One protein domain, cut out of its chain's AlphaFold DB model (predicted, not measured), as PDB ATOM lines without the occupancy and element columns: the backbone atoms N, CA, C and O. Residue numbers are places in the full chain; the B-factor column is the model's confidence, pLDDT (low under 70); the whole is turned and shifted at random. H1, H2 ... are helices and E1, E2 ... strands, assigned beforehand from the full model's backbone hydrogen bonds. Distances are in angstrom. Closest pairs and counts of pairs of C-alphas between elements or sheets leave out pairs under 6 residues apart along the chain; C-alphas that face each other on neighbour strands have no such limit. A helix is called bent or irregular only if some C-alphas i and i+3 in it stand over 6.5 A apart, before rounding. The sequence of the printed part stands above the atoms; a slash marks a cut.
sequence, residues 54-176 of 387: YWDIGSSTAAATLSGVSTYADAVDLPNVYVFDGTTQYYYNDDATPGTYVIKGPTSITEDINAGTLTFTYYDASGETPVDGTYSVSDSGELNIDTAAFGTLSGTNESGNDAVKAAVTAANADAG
ATOM      1  N   TYR A  54    -136.183 179.515  81.811       92.06
ATOM      2  CA  TYR A  54    -134.981 179.179  81.046       92.06
ATOM      3  C   TYR A  54    -134.944 177.665  80.892       92.06
ATOM      4  O   TYR A  54    -134.353 176.958  81.705       92.06
ATOM      5  N   TRP A  55    -135.652 177.149  79.894       94.19
ATOM      6  CA  TRP A  55    -135.867 175.713  79.766       94.19
ATOM      7  C   TRP A  55    -134.671 175.035  79.103       94.19
ATOM      8  O   TRP A  55    -134.443 175.245  77.916       94.19
ATOM      9  N   ASP A  56    -133.941 174.188  79.822       92.75
ATOM     10  CA  ASP A  56    -132.965 173.272  79.223       92.75
ATOM     11  C   ASP A  56    -133.708 172.059  78.654       92.75
ATOM     12  O   ASP A  56    -134.015 171.114  79.378       92.75
ATOM     13  N   ILE A  57    -134.087 172.130  77.374       92.19
ATOM     14  CA  ILE A  57    -134.899 171.108  76.700       92.19
ATOM     15  C   ILE A  57    -134.001 170.177  75.891       92.19
ATOM     16  O   ILE A  57    -133.335 170.600  74.943       92.19
ATOM     17  N   GLY A  58    -134.093 168.876  76.167       82.00
ATOM     18  CA  GLY A  58    -133.391 167.850  75.405       82.00
ATOM     19  C   GLY A  58    -134.094 166.496  75.418       82.00
ATOM     20  O   GLY A  58    -134.937 166.199  76.262       82.00
ATOM     21  N   SER A  59    -133.745 165.621  74.471       64.75
ATOM     22  CA  SER A  59    -134.165 164.217  74.561       64.75
ATOM     23  C   SER A  59    -133.273 163.455  75.545       64.75
ATOM     24  O   SER A  59    -132.067 163.700  75.627       64.75
ATOM     25  N   SER A  60    -133.820 162.439  76.215       54.59
ATOM     26  CA  SER A  60    -133.053 161.507  77.068       54.59
ATOM     27  C   SER A  60    -131.888 160.804  76.344       54.59
ATOM     28  O   SER A  60    -130.986 160.267  76.984       54.59
ATOM     29  N   THR A  61    -131.882 160.826  75.004       46.56
ATOM     30  CA  THR A  61    -130.791 160.310  74.160       46.56
ATOM     31  C   THR A  61    -129.812 161.416  73.732       46.56
ATOM     32  O   THR A  61    -128.636 161.131  73.510       46.56
ATOM     33  N   ALA A  62    -130.269 162.674  73.655       46.41
ATOM     34  CA  ALA A  62    -129.498 163.847  73.237       46.41
ATOM     35  C   ALA A  62    -128.790 164.581  74.382       46.41
ATOM     36  O   ALA A  62    -127.775 165.227  74.124       46.41
ATOM     37  N   ALA A  63    -129.223 164.394  75.635       42.25
ATOM     38  CA  ALA A  63    -128.470 164.835  76.815       42.25
ATOM     39  C   ALA A  63    -127.028 164.276  76.828       42.25
ATOM     40  O   ALA A  63    -126.128 164.873  77.408       42.25
ATOM     41  N   ALA A  64    -126.791 163.152  76.133       37.84
ATOM     42  CA  ALA A  64    -125.471 162.552  75.941       37.84
ATOM     43  C   ALA A  64    -124.749 162.973  74.638       37.84
ATOM     44  O   ALA A  64    -123.589 162.604  74.452       37.84
ATOM     45  N   THR A  65    -125.403 163.686  73.708       39.09
ATOM     46  CA  THR A  65    -124.829 164.032  72.388       39.09
ATOM     47  C   THR A  65    -124.806 165.520  72.039       39.09
ATOM     48  O   THR A  65    -124.121 165.868  71.080       39.09
ATOM     49  N   LEU A  66    -125.411 166.413  72.831       42.47
ATOM     50  CA  LEU A  66    -124.945 167.813  72.901       42.47
ATOM     51  C   LEU A  66    -123.595 167.923  73.637       42.47
ATOM     52  O   LEU A  66    -122.824 168.841  73.396       42.47
ATOM     53  N   SER A  67    -123.208 166.881  74.378       42.22
ATOM     54  CA  SER A  67    -121.854 166.677  74.921       42.22
ATOM     55  C   SER A  67    -120.787 166.381  73.847       42.22
ATOM     56  O   SER A  67    -119.621 166.145  74.163       42.22
ATOM     57  N   GLY A  68    -121.153 166.378  72.557       38.03
ATOM     58  CA  GLY A  68    -120.226 166.189  71.436       38.03
ATOM     59  C   GLY A  68    -119.193 167.312  71.270       38.03
ATOM     60  O   GLY A  68    -118.239 167.141  70.508       38.03
ATOM     61  N   VAL A  69    -119.351 168.421  72.003       40.72
ATOM     62  CA  VAL A  69    -118.362 169.500  72.149       40.72
ATOM     63  C   VAL A  69    -118.161 169.873  73.631       40.72
ATOM     64  O   VAL A  69    -117.922 171.028  73.940       40.72
ATOM     65  N   SER A  70    -118.197 168.935  74.585       40.72
ATOM     66  CA  SER A  70    -117.811 169.261  75.972       40.72
ATOM     67  C   SER A  70    -116.696 168.356  76.503       40.72
ATOM     68  O   SER A  70    -116.889 167.324  77.140       40.72
ATOM     69  N   THR A  71    -115.452 168.779  76.254       36.06
ATOM     70  CA  THR A  71    -114.294 168.385  77.080       36.06
ATOM     71  C   THR A  71    -113.921 169.488  78.065       36.06
ATOM     72  O   THR A  71    -112.735 169.745  78.272       36.06
ATOM     73  N   TYR A  72    -114.902 170.158  78.665       46.97
ATOM     74  CA  TYR A  72    -114.643 171.187  79.668       46.97
ATOM     75  C   TYR A  72    -115.332 170.804  80.968       46.97
ATOM     76  O   TYR A  72    -116.472 171.137  81.244       46.97
ATOM     77  N   ALA A  73    -114.598 170.034  81.766       42.03
ATOM     78  CA  ALA A  73    -114.884 169.901  83.178       42.03
ATOM     79  C   ALA A  73    -114.403 171.183  83.867       42.03
ATOM     80  O   ALA A  73    -113.261 171.206  84.294       42.03
ATOM     81  N   ASP A  74    -115.217 172.240  83.908       46.47
ATOM     82  CA  ASP A  74    -115.041 173.389  84.808       46.47
ATOM     83  C   ASP A  74    -116.336 174.221  84.860       46.47
ATOM     84  O   ASP A  74    -117.143 174.182  83.940       46.47
ATOM     85  N   ALA A  75    -116.531 174.949  85.963       52.97
ATOM     86  CA  ALA A  75    -117.743 175.666  86.388       52.97
ATOM     87  C   ALA A  75    -118.183 176.861  85.501       52.97
ATOM     88  O   ALA A  75    -118.597 177.894  86.026       52.97
ATOM     89  N   VAL A  76    -118.033 176.751  84.182       69.00
ATOM     90  CA  VAL A  76    -118.271 177.821  83.204       69.00
ATOM     91  C   VAL A  76    -119.206 177.378  82.072       69.00
ATOM     92  O   VAL A  76    -119.760 178.242  81.418       69.00
ATOM     93  N   ASP A  77    -119.404 176.075  81.851       79.69
ATOM     94  CA  ASP A  77    -120.370 175.560  80.865       79.69
ATOM     95  C   ASP A  77    -121.799 175.732  81.408       79.69
ATOM     96  O   ASP A  77    -122.123 175.200  82.478       79.69
ATOM     97  N   LEU A  78    -122.623 176.527  80.726       86.19
ATOM     98  CA  LEU A  78    -124.017 176.782  81.084       86.19
ATOM     99  C   LEU A  78    -124.951 175.863  80.277       86.19
ATOM    100  O   LEU A  78    -124.622 175.466  79.165       86.19
ATOM    101  N   PRO A  79    -126.138 175.508  80.801       89.31
ATOM    102  CA  PRO A  79    -127.113 174.745  80.026       89.31
ATOM    103  C   PRO A  79    -127.583 175.533  78.798       89.31
ATOM    104  O   PRO A  79    -127.656 176.762  78.827       89.31
ATOM    105  N   ASN A  80    -127.961 174.840  77.728       91.56
ATOM    106  CA  ASN A  80    -128.539 175.484  76.552       91.56
ATOM    107  C   ASN A  80    -130.036 175.703  76.784       91.56
ATOM    108  O   ASN A  80    -130.798 174.742  76.838       91.56
ATOM    109  N   VAL A  81    -130.466 176.959  76.904       94.12
ATOM    110  CA  VAL A  81    -131.820 177.283  77.373       94.12
ATOM    111  C   VAL A  81    -132.711 177.867  76.284       94.12
ATOM    112  O   VAL A  81    -132.286 178.636  75.419       94.12
ATOM    113  N   TYR A  82    -133.985 177.506  76.356       94.88
ATOM    114  CA  TYR A  82    -135.079 178.025  75.553       94.88
ATOM    115  C   TYR A  82    -135.872 179.031  76.386       94.88
ATOM    116  O   TYR A  82    -136.251 178.732  77.516       94.88
ATOM    117  N   VAL A  83    -136.149 180.199  75.808       92.50
ATOM    118  CA  VAL A  83    -137.048 181.207  76.387       92.50
ATOM    119  C   VAL A  83    -138.250 181.355  75.479       92.50
ATOM    120  O   VAL A  83    -138.089 181.638  74.288       92.50
ATOM    121  N   PHE A  84    -139.439 181.170  76.049       90.88
ATOM    122  CA  PHE A  84    -140.715 181.378  75.380       90.88
ATOM    123  C   PHE A  84    -141.328 182.679  75.891       90.88
ATOM    124  O   PHE A  84    -141.681 182.793  77.061       90.88
ATOM    125  N   ASP A  85    -141.421 183.660  75.002       82.12
ATOM    126  CA  ASP A  85    -141.924 185.001  75.276       82.12
ATOM    127  C   ASP A  85    -143.134 185.272  74.371       82.12
ATOM    128  O   ASP A  85    -143.020 185.662  73.199       82.12
ATOM    129  N   GLY A  86    -144.315 184.945  74.899       81.31
ATOM    130  CA  GLY A  86    -145.588 185.026  74.193       81.31
ATOM    131  C   GLY A  86    -145.598 184.207  72.899       81.31
ATOM    132  O   GLY A  86    -145.721 182.989  72.913       81.31
ATOM    133  N   THR A  87    -145.498 184.887  71.754       87.00
ATOM    134  CA  THR A  87    -145.482 184.245  70.419       87.00
ATOM    135  C   THR A  87    -144.076 184.086  69.842       87.00
ATOM    136  O   THR A  87    -143.911 183.639  68.702       87.00
ATOM    137  N   THR A  88    -143.059 184.440  70.625       90.19
ATOM    138  CA  THR A  88    -141.654 184.408  70.238       90.19
ATOM    139  C   THR A  88    -140.886 183.397  71.075       90.19
ATOM    140  O   THR A  88    -141.171 183.164  72.242       90.19
ATOM    141  N   GLN A  89    -139.880 182.798  70.460       93.25
ATOM    142  CA  GLN A  89    -138.928 181.917  71.099       93.25
ATOM    143  C   GLN A  89    -137.506 182.406  70.812       93.25
ATOM    144  O   GLN A  89    -137.174 182.753  69.671       93.25
ATOM    145  N   TYR A  90    -136.662 182.341  71.837       94.00
ATOM    146  CA  TYR A  90    -135.214 182.499  71.746       94.00
ATOM    147  C   TYR A  90    -134.509 181.238  72.249       94.00
ATOM    148  O   TYR A  90    -135.020 180.527  73.114       94.00
ATOM    149  N   TYR A  91    -133.329 180.962  71.698       94.81
ATOM    150  CA  TYR A  91    -132.463 179.869  72.131       94.81
ATOM    151  C   TYR A  91    -131.067 180.402  72.439       94.81
ATOM    152  O   TYR A  91    -130.457 181.066  71.599       94.81
ATOM    153  N   TYR A  92    -130.562 180.088  73.626       94.12
ATOM    154  CA  TYR A  92    -129.284 180.561  74.141       94.12
ATOM    155  C   TYR A  92    -128.353 179.366  74.314       94.12
ATOM    156  O   TYR A  92    -128.742 178.345  74.875       94.12
ATOM    157  N   ASN A  93    -127.135 179.488  73.797       91.12
ATOM    158  CA  ASN A  93    -126.095 178.470  73.932       91.12
ATOM    159  C   ASN A  93    -124.734 179.125  74.103       91.12
ATOM    160  O   ASN A  93    -124.488 180.182  73.522       91.12
ATOM    161  N   ASP A  94    -123.857 178.510  74.878       89.00
ATOM    162  CA  ASP A  94    -122.480 178.954  75.092       89.00
ATOM    163  C   ASP A  94    -121.458 177.982  74.472       89.00
ATOM    164  O   ASP A  94    -120.255 178.136  74.678       89.00
ATOM    165  N   ASP A  95    -121.914 177.067  73.604       84.06
ATOM    166  CA  ASP A  95    -121.107 176.061  72.893       84.06
ATOM    167  C   ASP A  95    -119.821 176.635  72.256       84.06
ATOM    168  O   ASP A  95    -118.794 175.961  72.133       84.06
ATOM    169  N   ALA A  96    -119.873 177.890  71.791       86.00
ATOM    170  CA  ALA A  96    -118.738 178.572  71.172       86.00
ATOM    171  C   ALA A  96    -117.769 179.197  72.190       86.00
ATOM    172  O   ALA A  96    -116.578 179.347  71.905       86.00
ATOM    173  N   THR A  97    -118.270 179.644  73.339       86.88
ATOM    174  CA  THR A  97    -117.503 180.312  74.398       86.88
ATOM    175  C   THR A  97    -118.204 180.062  75.733       86.88
ATOM    176  O   THR A  97    -119.131 180.809  76.049       86.88
ATOM    177  N   PRO A  98    -117.752 179.065  76.520       85.81
ATOM    178  CA  PRO A  98    -118.390 178.710  77.784       85.81
ATOM    179  C   PRO A  98    -118.629 179.930  78.677       85.81
ATOM    180  O   PRO A  98    -117.744 180.781  78.838       85.81
ATOM    181  N   GLY A  99    -119.834 180.024  79.229       83.25
ATOM    182  CA  GLY A  99    -120.301 181.094  80.107       83.25
ATOM    183  C   GLY A  99    -120.759 182.354  79.379       83.25
ATOM    184  O   GLY A  99    -121.152 183.321  80.028       83.25
ATOM    185  N   THR A 100    -120.688 182.386  78.044       90.44
ATOM    186  CA  THR A 100    -121.129 183.520  77.224       90.44
ATOM    187  C   THR A 100    -122.150 183.051  76.200       90.44
ATOM    188  O   THR A 100    -121.796 182.440  75.191       90.44
ATOM    189  N   TYR A 101    -123.421 183.377  76.433       93.12
ATOM    190  CA  TYR A 101    -124.482 182.972  75.523       93.12
ATOM    191  C   TYR A 101    -124.449 183.708  74.183       93.12
ATOM    192  O   TYR A 101    -124.316 184.928  74.097       93.12
ATOM    193  N   VAL A 102    -124.668 182.929  73.130       91.81
ATOM    194  CA  VAL A 102    -125.038 183.367  71.789       91.81
ATOM    195  C   VAL A 102    -126.518 183.067  71.578       91.81
ATOM    196  O   VAL A 102    -126.980 181.952  71.828       91.81
ATOM    197  N   ILE A 103    -127.247 184.056  71.064       93.50
ATOM    198  CA  ILE A 103    -128.688 183.964  70.814       93.50
ATOM    199  C   ILE A 103    -128.959 183.456  69.399       93.50
ATOM    200  O   ILE A 103    -128.363 183.928  68.426       93.50
ATOM    201  N   LYS A 104    -129.910 182.530  69.276       92.62
ATOM    202  CA  LYS A 104    -130.610 182.196  68.031       92.62
ATOM    203  C   LYS A 104    -132.086 182.575  68.154       92.62
ATOM    204  O   LYS A 104    -132.677 182.459  69.226       92.62
ATOM    205  N   GLY A 105    -132.670 183.016  67.043       88.12
ATOM    206  CA  GLY A 105    -134.013 183.597  66.990       88.12
ATOM    207  C   GLY A 105    -133.993 185.106  66.697       88.12
ATOM    208  O   GLY A 105    -132.947 185.636  66.309       88.12
ATOM    209  N   PRO A 106    -135.134 185.801  66.834       91.56
ATOM    210  CA  PRO A 106    -136.430 185.273  67.273       91.56
ATOM    211  C   PRO A 106    -137.041 184.285  66.267       91.56
ATOM    212  O   PRO A 106    -136.992 184.506  65.057       91.56
ATOM    213  N   THR A 107    -137.654 183.213  66.766       93.12
ATOM    214  CA  THR A 107    -138.529 182.319  65.986       93.12
ATOM    215  C   THR A 107    -139.948 182.358  66.537       93.12
ATOM    216  O   THR A 107    -140.142 182.678  67.704       93.12
ATOM    217  N   SER A 108    -140.954 182.037  65.726       92.44
ATOM    218  CA  SER A 108    -142.340 181.989  66.205       92.44
ATOM    219  C   SER A 108    -142.627 180.706  66.986       92.44
ATOM    220  O   SER A 108    -142.206 179.626  66.569       92.44
ATOM    221  N   ILE A 109    -143.403 180.834  68.059       93.81
ATOM    222  CA  ILE A 109    -144.061 179.733  68.771       93.81
ATOM    223  C   ILE A 109    -145.577 179.849  68.585       93.81
ATOM    224  O   ILE A 109    -146.132 180.939  68.446       93.81
ATOM    225  N   THR A 110    -146.255 178.708  68.538       94.38
ATOM    226  CA  THR A 110    -147.711 178.624  68.701       94.38
ATOM    227  C   THR A 110    -147.995 177.728  69.889       94.38
ATOM    228  O   THR A 110    -147.445 176.637  69.962       94.38
ATOM    229  N   GLU A 111    -148.851 178.175  70.799       94.06
ATOM    230  CA  GLU A 111    -149.237 177.422  71.986       94.06
ATOM    231  C   GLU A 111    -150.759 177.454  72.133       94.06
ATOM    232  O   GLU A 111    -151.390 178.504  72.011       94.06
ATOM    233  N   ASP A 112    -151.345 176.289  72.387       92.81
ATOM    234  CA  ASP A 112    -152.711 176.159  72.877       92.81
ATOM    235  C   ASP A 112    -152.629 175.582  74.288       92.81
ATOM    236  O   ASP A 112    -152.481 174.369  74.467       92.81
ATOM    237  N   ILE A 113    -152.690 176.479  75.275       88.31
ATOM    238  CA  ILE A 113    -152.560 176.162  76.703       88.31
ATOM    239  C   ILE A 113    -153.647 175.169  77.133       88.31
ATOM    240  O   ILE A 113    -153.370 174.191  77.822       88.31
ATOM    241  N   ASN A 114    -154.882 175.358  76.659       87.50
ATOM    242  CA  ASN A 114    -156.014 174.502  77.020       87.50
ATOM    243  C   ASN A 114    -155.888 173.098  76.425       87.50
ATOM    244  O   ASN A 114    -156.288 172.113  77.048       87.50
ATOM    245  N   ALA A 115    -155.358 173.003  75.205       91.12
ATOM    246  CA  ALA A 115    -155.094 171.721  74.567       91.12
ATOM    247  C   ALA A 115    -153.769 171.082  75.021       91.12
ATOM    248  O   ALA A 115    -153.537 169.915  74.701       91.12
ATOM    249  N   GLY A 116    -152.904 171.821  75.728       93.94
ATOM    250  CA  GLY A 116    -151.546 171.397  76.064       93.94
ATOM    251  C   GLY A 116    -150.722 171.080  74.818       93.94
ATOM    252  O   GLY A 116    -150.035 170.062  74.774       93.94
ATOM    253  N   THR A 117    -150.840 171.888  73.760       96.38
ATOM    254  CA  THR A 117    -150.085 171.684  72.510       96.38
ATOM    255  C   THR A 117    -149.202 172.879  72.202       96.38
ATOM    256  O   THR A 117    -149.586 174.015  72.477       96.38
ATOM    257  N   LEU A 118    -148.022 172.626  71.636       95.69
ATOM    258  CA  LEU A 118    -147.093 173.676  71.241       95.69
ATOM    259  C   LEU A 118    -146.349 173.324  69.945       95.69
ATOM    260  O   LEU A 118    -146.018 172.163  69.693       95.69
ATOM    261  N   THR A 119    -146.053 174.349  69.153       96.31
ATOM    262  CA  THR A 119    -145.150 174.299  68.000       96.31
ATOM    263  C   THR A 119    -143.992 175.254  68.252       96.31
ATOM    264  O   THR A 119    -144.216 176.455  68.385       96.31
ATOM    265  N   PHE A 120    -142.760 174.746  68.282       95.94
ATOM    266  CA  PHE A 120    -141.550 175.533  68.552       95.94
ATOM    267  C   PHE A 120    -140.381 175.100  67.666       95.94
ATOM    268  O   PHE A 120    -140.433 174.064  67.010       95.94
ATOM    269  N   THR A 121    -139.309 175.885  67.631       95.75
ATOM    270  CA  THR A 121    -138.071 175.530  66.928       95.75
ATOM    271  C   THR A 121    -137.125 174.806  67.879       95.75
ATOM    272  O   THR A 121    -136.540 175.426  68.758       95.75
ATOM    273  N   TYR A 122    -136.936 173.503  67.706       93.31
ATOM    274  CA  TYR A 122    -135.956 172.724  68.459       93.31
ATOM    275  C   TYR A 122    -134.575 172.814  67.797       93.31
ATOM    276  O   TYR A 122    -134.452 172.700  66.574       93.31
ATOM    277  N   TYR A 123    -133.535 173.023  68.600       89.88
ATOM    278  CA  TYR A 123    -132.141 173.086  68.170       89.88
ATOM    279  C   TYR A 123    -131.382 171.866  68.691       89.88
ATOM    280  O   TYR A 123    -131.315 171.625  69.895       89.88
ATOM    281  N   ASP A 124    -130.769 171.117  67.778       83.31
ATOM    282  CA  ASP A 124    -129.866 170.015  68.103       83.31
ATOM    283  C   ASP A 124    -128.596 170.051  67.231       83.31
ATOM    284  O   ASP A 124    -128.344 171.000  66.483       83.31
ATOM    285  N   ALA A 125    -127.774 169.000  67.310       78.19
ATOM    286  CA  ALA A 125    -126.549 168.877  66.516       78.19
ATOM    287  C   ALA A 125    -126.785 168.867  64.988       78.19
ATOM    288  O   ALA A 125    -125.848 169.091  64.219       78.19
ATOM    289  N   SER A 126    -128.010 168.592  64.537       79.00
ATOM    290  CA  SER A 126    -128.418 168.607  63.128       79.00
ATOM    291  C   SER A 126    -128.863 169.997  62.662       79.00
ATOM    292  O   SER A 126    -128.958 170.221  61.453       79.00
ATOM    293  N   GLY A 127    -129.102 170.927  63.589       82.06
ATOM    294  CA  GLY A 127    -129.522 172.298  63.321       82.06
ATOM    295  C   GLY A 127    -130.893 172.627  63.910       82.06
ATOM    296  O   GLY A 127    -131.333 172.029  64.886       82.06
ATOM    297  N   GLU A 128    -131.551 173.623  63.322       91.00
ATOM    298  CA  GLU A 128    -132.885 174.077  63.724       91.00
ATOM    299  C   GLU A 128    -133.983 173.256  63.032       91.00
ATOM    300  O   GLU A 128    -133.936 173.026  61.822       91.00
ATOM    301  N   THR A 129    -134.976 172.798  63.793       91.94
ATOM    302  CA  THR A 129    -136.117 172.024  63.286       91.94
ATOM    303  C   THR A 129    -137.406 172.481  63.967       91.94
ATOM    304  O   THR A 129    -137.480 172.432  65.191       91.94
ATOM    305  N   PRO A 130    -138.453 172.885  63.226       94.44
ATOM    306  CA  PRO A 130    -139.781 173.086  63.802       94.44
ATOM    307  C   PRO A 130    -140.365 171.764  64.313       94.44
ATOM    308  O   PRO A 130    -140.352 170.758  63.599       94.44
ATOM    309  N   VAL A 131    -140.882 171.769  65.536       94.06
ATOM    310  CA  VAL A 131    -141.407 170.599  66.235       94.06
ATOM    311  C   VAL A 131    -142.783 170.909  66.791       94.06
ATOM    312  O   VAL A 131    -142.952 171.861  67.547       94.06
ATOM    313  N   ASP A 132    -143.739 170.052  66.442       96.12
ATOM    314  CA  ASP A 132    -145.060 170.000  67.057       96.12
ATOM    315  C   ASP A 132    -145.058 168.961  68.184       96.12
ATOM    316  O   ASP A 132    -144.538 167.847  68.013       96.12
ATOM    317  N   GLY A 133    -145.678 169.293  69.314       95.44
ATOM    318  CA  GLY A 133    -145.812 168.367  70.429       95.44
ATOM    319  C   GLY A 133    -146.978 168.662  71.360       95.44
ATOM    320  O   GLY A 133    -147.534 169.760  71.384       95.44
ATOM    321  N   THR A 134    -147.344 167.649  72.141       97.19
ATOM    322  CA  THR A 134    -148.197 167.813  73.325       97.19
ATOM    323  C   THR A 134    -147.300 167.970  74.539       97.19
ATOM    324  O   THR A 134    -146.400 167.147  74.721       97.19
ATOM    325  N   TYR A 135    -147.532 168.982  75.366       96.19
ATOM    326  CA  TYR A 135    -146.672 169.290  76.497       96.19
ATOM    327  C   TYR A 135    -147.414 169.296  77.833       96.19
ATOM    328  O   TYR A 135    -148.633 169.431  77.905       96.19
ATOM    329  N   SER A 136    -146.645 169.127  78.903       94.31
ATOM    330  CA  SER A 136    -147.102 169.291  80.280       94.31
ATOM    331  C   SER A 136    -145.932 169.700  81.168       94.31
ATOM    332  O   SER A 136    -144.810 169.242  80.948       94.31
ATOM    333  N   VAL A 137    -146.200 170.523  82.178       90.62
ATOM    334  CA  VAL A 137    -145.263 170.808  83.268       90.62
ATOM    335  C   VAL A 137    -145.768 170.070  84.504       90.62
ATOM    336  O   VAL A 137    -146.929 170.204  84.884       90.62
ATOM    337  N   SER A 138    -144.928 169.213  85.078       88.62
ATOM    338  CA  SER A 138    -145.261 168.448  86.284       88.62
ATOM    339  C   SER A 138    -145.285 169.332  87.534       88.62
ATOM    340  O   SER A 138    -144.654 170.384  87.562       88.62
ATOM    341  N   ASP A 139    -145.903 168.850  88.617       80.06
ATOM    342  CA  ASP A 139    -145.881 169.522  89.931       80.06
ATOM    343  C   ASP A 139    -144.452 169.757  90.467       80.06
ATOM    344  O   ASP A 139    -144.226 170.623  91.307       80.06
ATOM    345  N   SER A 140    -143.472 168.976  89.996       78.06
ATOM    346  CA  SER A 140    -142.046 169.140  90.308       78.06
ATOM    347  C   SER A 140    -141.309 170.135  89.401       78.06
ATOM    348  O   SER A 140    -140.097 170.276  89.538       78.06
ATOM    349  N   GLY A 141    -142.003 170.801  88.472       82.69
ATOM    350  CA  GLY A 141    -141.432 171.794  87.556       82.69
ATOM    351  C   GLY A 141    -140.719 171.214  86.329       82.69
ATOM    352  O   GLY A 141    -140.087 171.958  85.585       82.69
ATOM    353  N   GLU A 142    -140.801 169.901  86.096       88.44
ATOM    354  CA  GLU A 142    -140.233 169.261  84.900       88.44
ATOM    355  C   GLU A 142    -141.205 169.380  83.721       88.44
ATOM    356  O   GLU A 142    -142.362 168.954  83.825       88.44
ATOM    357  N   LEU A 143    -140.715 169.916  82.603       93.94
ATOM    358  CA  LEU A 143    -141.414 169.991  81.325       93.94
ATOM    359  C   LEU A 143    -141.252 168.674  80.566       93.94
ATOM    360  O   LEU A 143    -140.151 168.157  80.428       93.94
ATOM    361  N   ASN A 144    -142.342 168.148  80.019       93.94
ATOM    362  CA  ASN A 144    -142.323 167.024  79.090       93.94
ATOM    363  C   ASN A 144    -143.075 167.407  77.819       93.94
ATOM    364  O   ASN A 144    -144.216 167.853  77.908       93.94
ATOM    365  N   ILE A 145    -142.456 167.202  76.657       95.50
ATOM    366  CA  ILE A 145    -143.037 167.457  75.335       95.50
ATOM    367  C   ILE A 145    -142.976 166.156  74.535       95.50
ATOM    368  O   ILE A 145    -141.897 165.700  74.161       95.50
ATOM    369  N   ASP A 146    -144.124 165.542  74.265       94.88
ATOM    370  CA  ASP A 146    -144.210 164.368  73.395       94.88
ATOM    371  C   ASP A 146    -144.299 164.806  71.932       94.88
ATOM    372  O   ASP A 146    -145.223 165.518  71.531       94.88
ATOM    373  N   THR A 147    -143.311 164.398  71.138       93.69
ATOM    374  CA  THR A 147    -143.129 164.829  69.751       93.69
ATOM    375  C   THR A 147    -143.064 163.621  68.825       93.69
ATOM    376  O   THR A 147    -142.477 162.582  69.137       93.69
ATOM    377  N   ALA A 148    -143.594 163.768  67.611       91.12
ATOM    378  CA  ALA A 148    -143.500 162.706  66.609       91.12
ATOM    379  C   ALA A 148    -142.062 162.504  66.087       91.12
ATOM    380  O   ALA A 148    -141.698 161.392  65.703       91.12
ATOM    381  N   ALA A 149    -141.264 163.576  66.038       87.31
ATOM    382  CA  ALA A 149    -139.944 163.580  65.406       87.31
ATOM    383  C   ALA A 149    -138.810 163.156  66.354       87.31
ATOM    384  O   ALA A 149    -137.876 162.485  65.918       87.31
ATOM    385  N   PHE A 150    -138.904 163.508  67.638       86.50
ATOM    386  CA  PHE A 150    -137.835 163.316  68.624       86.50
ATOM    387  C   PHE A 150    -138.252 162.427  69.806       86.50
ATOM    388  O   PHE A 150    -137.458 162.206  70.721       86.50
ATOM    389  N   GLY A 151    -139.472 161.878  69.782       90.06
ATOM    390  CA  GLY A 151    -140.069 161.216  70.937       90.06
ATOM    391  C   GLY A 151    -140.349 162.228  72.046       90.06
ATOM    392  O   GLY A 151    -140.655 163.388  71.768       90.06
ATOM    393  N   THR A 152    -140.217 161.802  73.299       91.19
ATOM    394  CA  THR A 152    -140.386 162.693  74.449       91.19
ATOM    395  C   THR A 152    -139.115 163.502  74.704       91.19
ATOM    396  O   THR A 152    -138.051 162.940  74.985       91.19
ATOM    397  N   LEU A 153    -139.244 164.823  74.612       92.00
ATOM    398  CA  LEU A 153    -138.276 165.791  75.114       92.00
ATOM    399  C   LEU A 153    -138.621 166.112  76.569       92.00
ATOM    400  O   LEU A 153    -139.797 166.272  76.898       92.00
ATOM    401  N   SER A 154    -137.606 166.223  77.416       90.50
ATOM    402  CA  SER A 154    -137.752 166.645  78.809       90.50
ATOM    403  C   SER A 154    -137.007 167.960  79.013       90.50
ATOM    404  O   SER A 154    -135.999 168.203  78.348       90.50
ATOM    405  N   GLY A 155    -137.522 168.810  79.897       89.75
ATOM    406  CA  GLY A 155    -136.971 170.125  80.174       89.75
ATOM    407  C   GLY A 155    -136.900 170.436  81.662       89.75
ATOM    408  O   GLY A 155    -137.862 170.193  82.394       89.75
ATOM    409  N   THR A 156    -135.781 171.006  82.099       89.31
ATOM    410  CA  THR A 156    -135.630 171.588  83.439       89.31
ATOM    411  C   THR A 156    -135.649 173.106  83.350       89.31
ATOM    412  O   THR A 156    -135.094 173.682  82.417       89.31
ATOM    413  N   ASN A 157    -136.312 173.766  84.302       89.38
ATOM    414  CA  ASN A 157    -136.325 175.224  84.362       89.38
ATOM    415  C   ASN A 157    -135.119 175.740  85.160       89.38
ATOM    416  O   ASN A 157    -134.995 175.479  86.356       89.38
ATOM    417  N   GLU A 158    -134.262 176.511  84.499       87.44
ATOM    418  CA  GLU A 158    -133.057 177.127  85.056       87.44
ATOM    419  C   GLU A 158    -133.288 178.578  85.525       87.44
ATOM    420  O   GLU A 158    -132.331 179.304  85.788       87.44
ATOM    421  N   SER A 159    -134.538 179.034  85.676       83.06
ATOM    422  CA  SER A 159    -134.874 180.382  86.191       83.06
ATOM    423  C   SER A 159    -134.261 180.691  87.567       83.06
ATOM    424  O   SER A 159    -133.896 181.831  87.863       83.06
ATOM    425  N   GLY A 160    -134.048 179.664  88.395       79.38
ATOM    426  CA  GLY A 160    -133.348 179.776  89.680       79.38
ATOM    427  C   GLY A 160    -131.821 179.920  89.582       79.38
ATOM    428  O   GLY A 160    -131.168 180.130  90.604       79.38
ATOM    429  N   ASN A 161    -131.229 179.799  88.391       81.94
ATOM    430  CA  ASN A 161    -129.783 179.798  88.187       81.94
ATOM    431  C   ASN A 161    -129.268 181.213  87.864       81.94
ATOM    432  O   ASN A 161    -129.430 181.728  86.757       81.94
ATOM    433  N   ASP A 162    -128.611 181.849  88.838       81.62
ATOM    434  CA  ASP A 162    -128.104 183.225  88.709       81.62
ATOM    435  C   ASP A 162    -127.097 183.408  87.562       81.62
ATOM    436  O   ASP A 162    -127.044 184.482  86.959       81.62
ATOM    437  N   ALA A 163    -126.319 182.373  87.228       84.50
ATOM    438  CA  ALA A 163    -125.362 182.441  86.126       84.50
ATOM    439  C   ALA A 163    -126.064 182.421  84.758       84.50
ATOM    440  O   ALA A 163    -125.689 183.191  83.873       84.50
ATOM    441  N   VAL A 164    -127.116 181.606  84.614       87.25
ATOM    442  CA  VAL A 164    -127.963 181.565  83.408       87.25
ATOM    443  C   VAL A 164    -128.672 182.903  83.218       87.25
ATOM    444  O   VAL A 164    -128.552 183.493  82.146       87.25
ATOM    445  N   LYS A 165    -129.309 183.442  84.271       87.12
ATOM    446  CA  LYS A 165    -129.931 184.781  84.257       87.12
ATOM    447  C   LYS A 165    -128.964 185.849  83.763       87.12
ATOM    448  O   LYS A 165    -129.247 186.539  82.788       87.12
ATOM    449  N   ALA A 166    -127.792 185.943  84.390       85.38
ATOM    450  CA  ALA A 166    -126.792 186.942  84.030       85.38
ATOM    451  C   ALA A 166    -126.330 186.812  82.568       85.38
ATOM    452  O   ALA A 166    -126.172 187.826  81.883       85.38
ATOM    453  N   ALA A 167    -126.137 185.584  82.077       90.56
ATOM    454  CA  ALA A 167    -125.725 185.334  80.700       90.56
ATOM    455  C   ALA A 167    -126.835 185.661  79.686       90.56
ATOM    456  O   ALA A 167    -126.542 186.275  78.658       90.56
ATOM    457  N   VAL A 168    -128.098 185.317  79.973       90.75
ATOM    458  CA  VAL A 168    -129.252 185.683  79.129       90.75
ATOM    459  C   VAL A 168    -129.401 187.201  79.067       90.75
ATOM    460  O   VAL A 168    -129.488 187.758  77.975       90.75
ATOM    461  N   THR A 169    -129.362 187.888  80.213       88.19
ATOM    462  CA  THR A 169    -129.442 189.355  80.278       88.19
ATOM    463  C   THR A 169    -128.331 190.017  79.464       88.19
ATOM    464  O   THR A 169    -128.603 190.932  78.689       88.19
ATOM    465  N   ALA A 170    -127.085 189.550  79.602       89.88
ATOM    466  CA  ALA A 170    -125.955 190.086  78.846       89.88
ATOM    467  C   ALA A 170    -126.128 189.874  77.335       89.88
ATOM    468  O   ALA A 170    -125.972 190.817  76.558       89.88
ATOM    469  N   ALA A 171    -126.517 188.665  76.922       92.12
ATOM    470  CA  ALA A 171    -126.743 188.348  75.520       92.12
ATOM    471  C   ALA A 171    -127.892 189.185  74.925       92.12
ATOM    472  O   ALA A 171    -127.776 189.684  73.804       92.12
ATOM    473  N   ASN A 172    -128.980 189.384  75.678       91.00
ATOM    474  CA  ASN A 172    -130.108 190.218  75.264       91.00
ATOM    475  C   ASN A 172    -129.693 191.678  75.093       91.00
ATOM    476  O   ASN A 172    -129.996 192.279  74.062       91.00
ATOM    477  N   ALA A 173    -128.931 192.223  76.046       86.94
ATOM    478  CA  ALA A 173    -128.398 193.576  75.956       86.94
ATOM    479  C   ALA A 173    -127.510 193.762  74.710       86.94
ATOM    480  O   ALA A 173    -127.678 194.744  73.982       86.94
ATOM    481  N   ASP A 174    -126.624 192.804  74.422       90.12
ATOM    482  CA  ASP A 174    -125.748 192.831  73.243       90.12
ATOM    483  C   ASP A 174    -126.529 192.714  71.923       90.12
ATOM    484  O   ASP A 174    -126.176 193.349  70.923       90.12
ATOM    485  N   ALA A 175    -127.612 191.932  71.914       88.31
ATOM    486  CA  ALA A 175    -128.501 191.773  70.765       88.31
ATOM    487  C   ALA A 175    -129.527 192.912  70.614       88.31
ATOM    488  O   ALA A 175    -130.224 192.977  69.599       88.31
ATOM    489  N   GLY A 176    -129.632 193.811  71.599       86.31
ATOM    490  CA  GLY A 176    -130.673 194.838  71.655       86.31
ATOM    491  C   GLY A 176    -132.083 194.271  71.860       86.31
ATOM    492  O   GLY A 176    -133.057 194.926  71.488       86.31
TER     493      GLY A 176
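What this domain is: This is residues 54 to 176 of the 387 residues of an uncharacterized protein of Vibrio algivorus (UniProt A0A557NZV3). Two sheets stand face to face as a sandwich: a six-stranded sheet, strongly twisted and curled, and a small three-stranded sheet E2 E3 E4 whose strands cross those of the large one at 67 degrees. H2, the longest helix, packs across one face of the small sheet, away from the large sheet. The 123 printed residues hold, in order, E1 H1 E2 E3 E4 E5 E6 E7 E8 E9 H2, with sheet orders E1 E9 E8 E7 E6 E5 and E2 E3 E4, both antiparallel. The class is mixed, helices and strands, and the whole is compact, with a radius of gyration of the C-alphas of 14.1 A and spans of 39 by 32 by 29 A.

How they stand to each other: E1, residues 55 to 59, is an edge strand, antiparallel to E9, residues 151 to 157, with N 56 and O 156 within hydrogen-bond range at 2.9 A. H1, residues 66 to 69, is on neither sheet. E2, residues 81 to 85, has its closest C-alphas to E1 at Val 81 and Asp 56, 4.6 A apart. E2, E3, residues 88 to 93, and E4, residues 102 to 108, form a meander, each strand the antiparallel neighbour of the one before: N 83 and O 90 are 2.9 A apart, N 91 and O 104 3.0 A. E4 runs on into E5, residues 110 to 112, at 60 degrees across a break of 1 residue. E5, E6, residues 117 to 124, E7, residues 127 to 137, E8, residues 143 to 147, and E9 form a second meander, with N 119 and O 110 2.8 A apart, N 122 and O 129 2.8 A, N 136 and O 144 2.9 A, and N 145 and O 153 2.8 A. E6 bends by 55 degrees at residue 121 and E7 by 81 degrees at residue 134. Between the sheets, the closest C-alphas of E4 and E6 are those of Thr 107 and Thr 121, 6.9 A apart. H2, residues 162 to 175, makes two layers with the sheet E2 E3 E4, a helix on one face of a sheet, at a height of 9.4 A. H2 runs across the strands, at 67 degrees to E3 on the local plane; its closest C-alpha to E4 is that of Ala 171, 6.5 A from that of Val 102. Every O i to N i+4 pair of H2 is within hydrogen-bond range; H1 is too short for one.

Where its parts are: E1 begins at C-alpha 55, (-135.867, 175.713, 79.766). H1 is irregular, but only just: C-alphas 66 and 69 are 6.8 A apart. E3 measures 17.1 A, E4 18.2 A, E6 20.8 A, E7 25.5 A and E9 19.8 A. H2, 19.9 A long, ends at C-alpha 175, (-128.501, 191.773, 70.765).

The domain as a whole: The two C-alphas farthest apart, those of Thr 71 and Asn 114, are 42.2 A apart. The printed part has no cut. The link H1 to E2, 11 residues, is long. The mean pLDDT of the printed part is 83.4, and residues 59 to 76 are under 70.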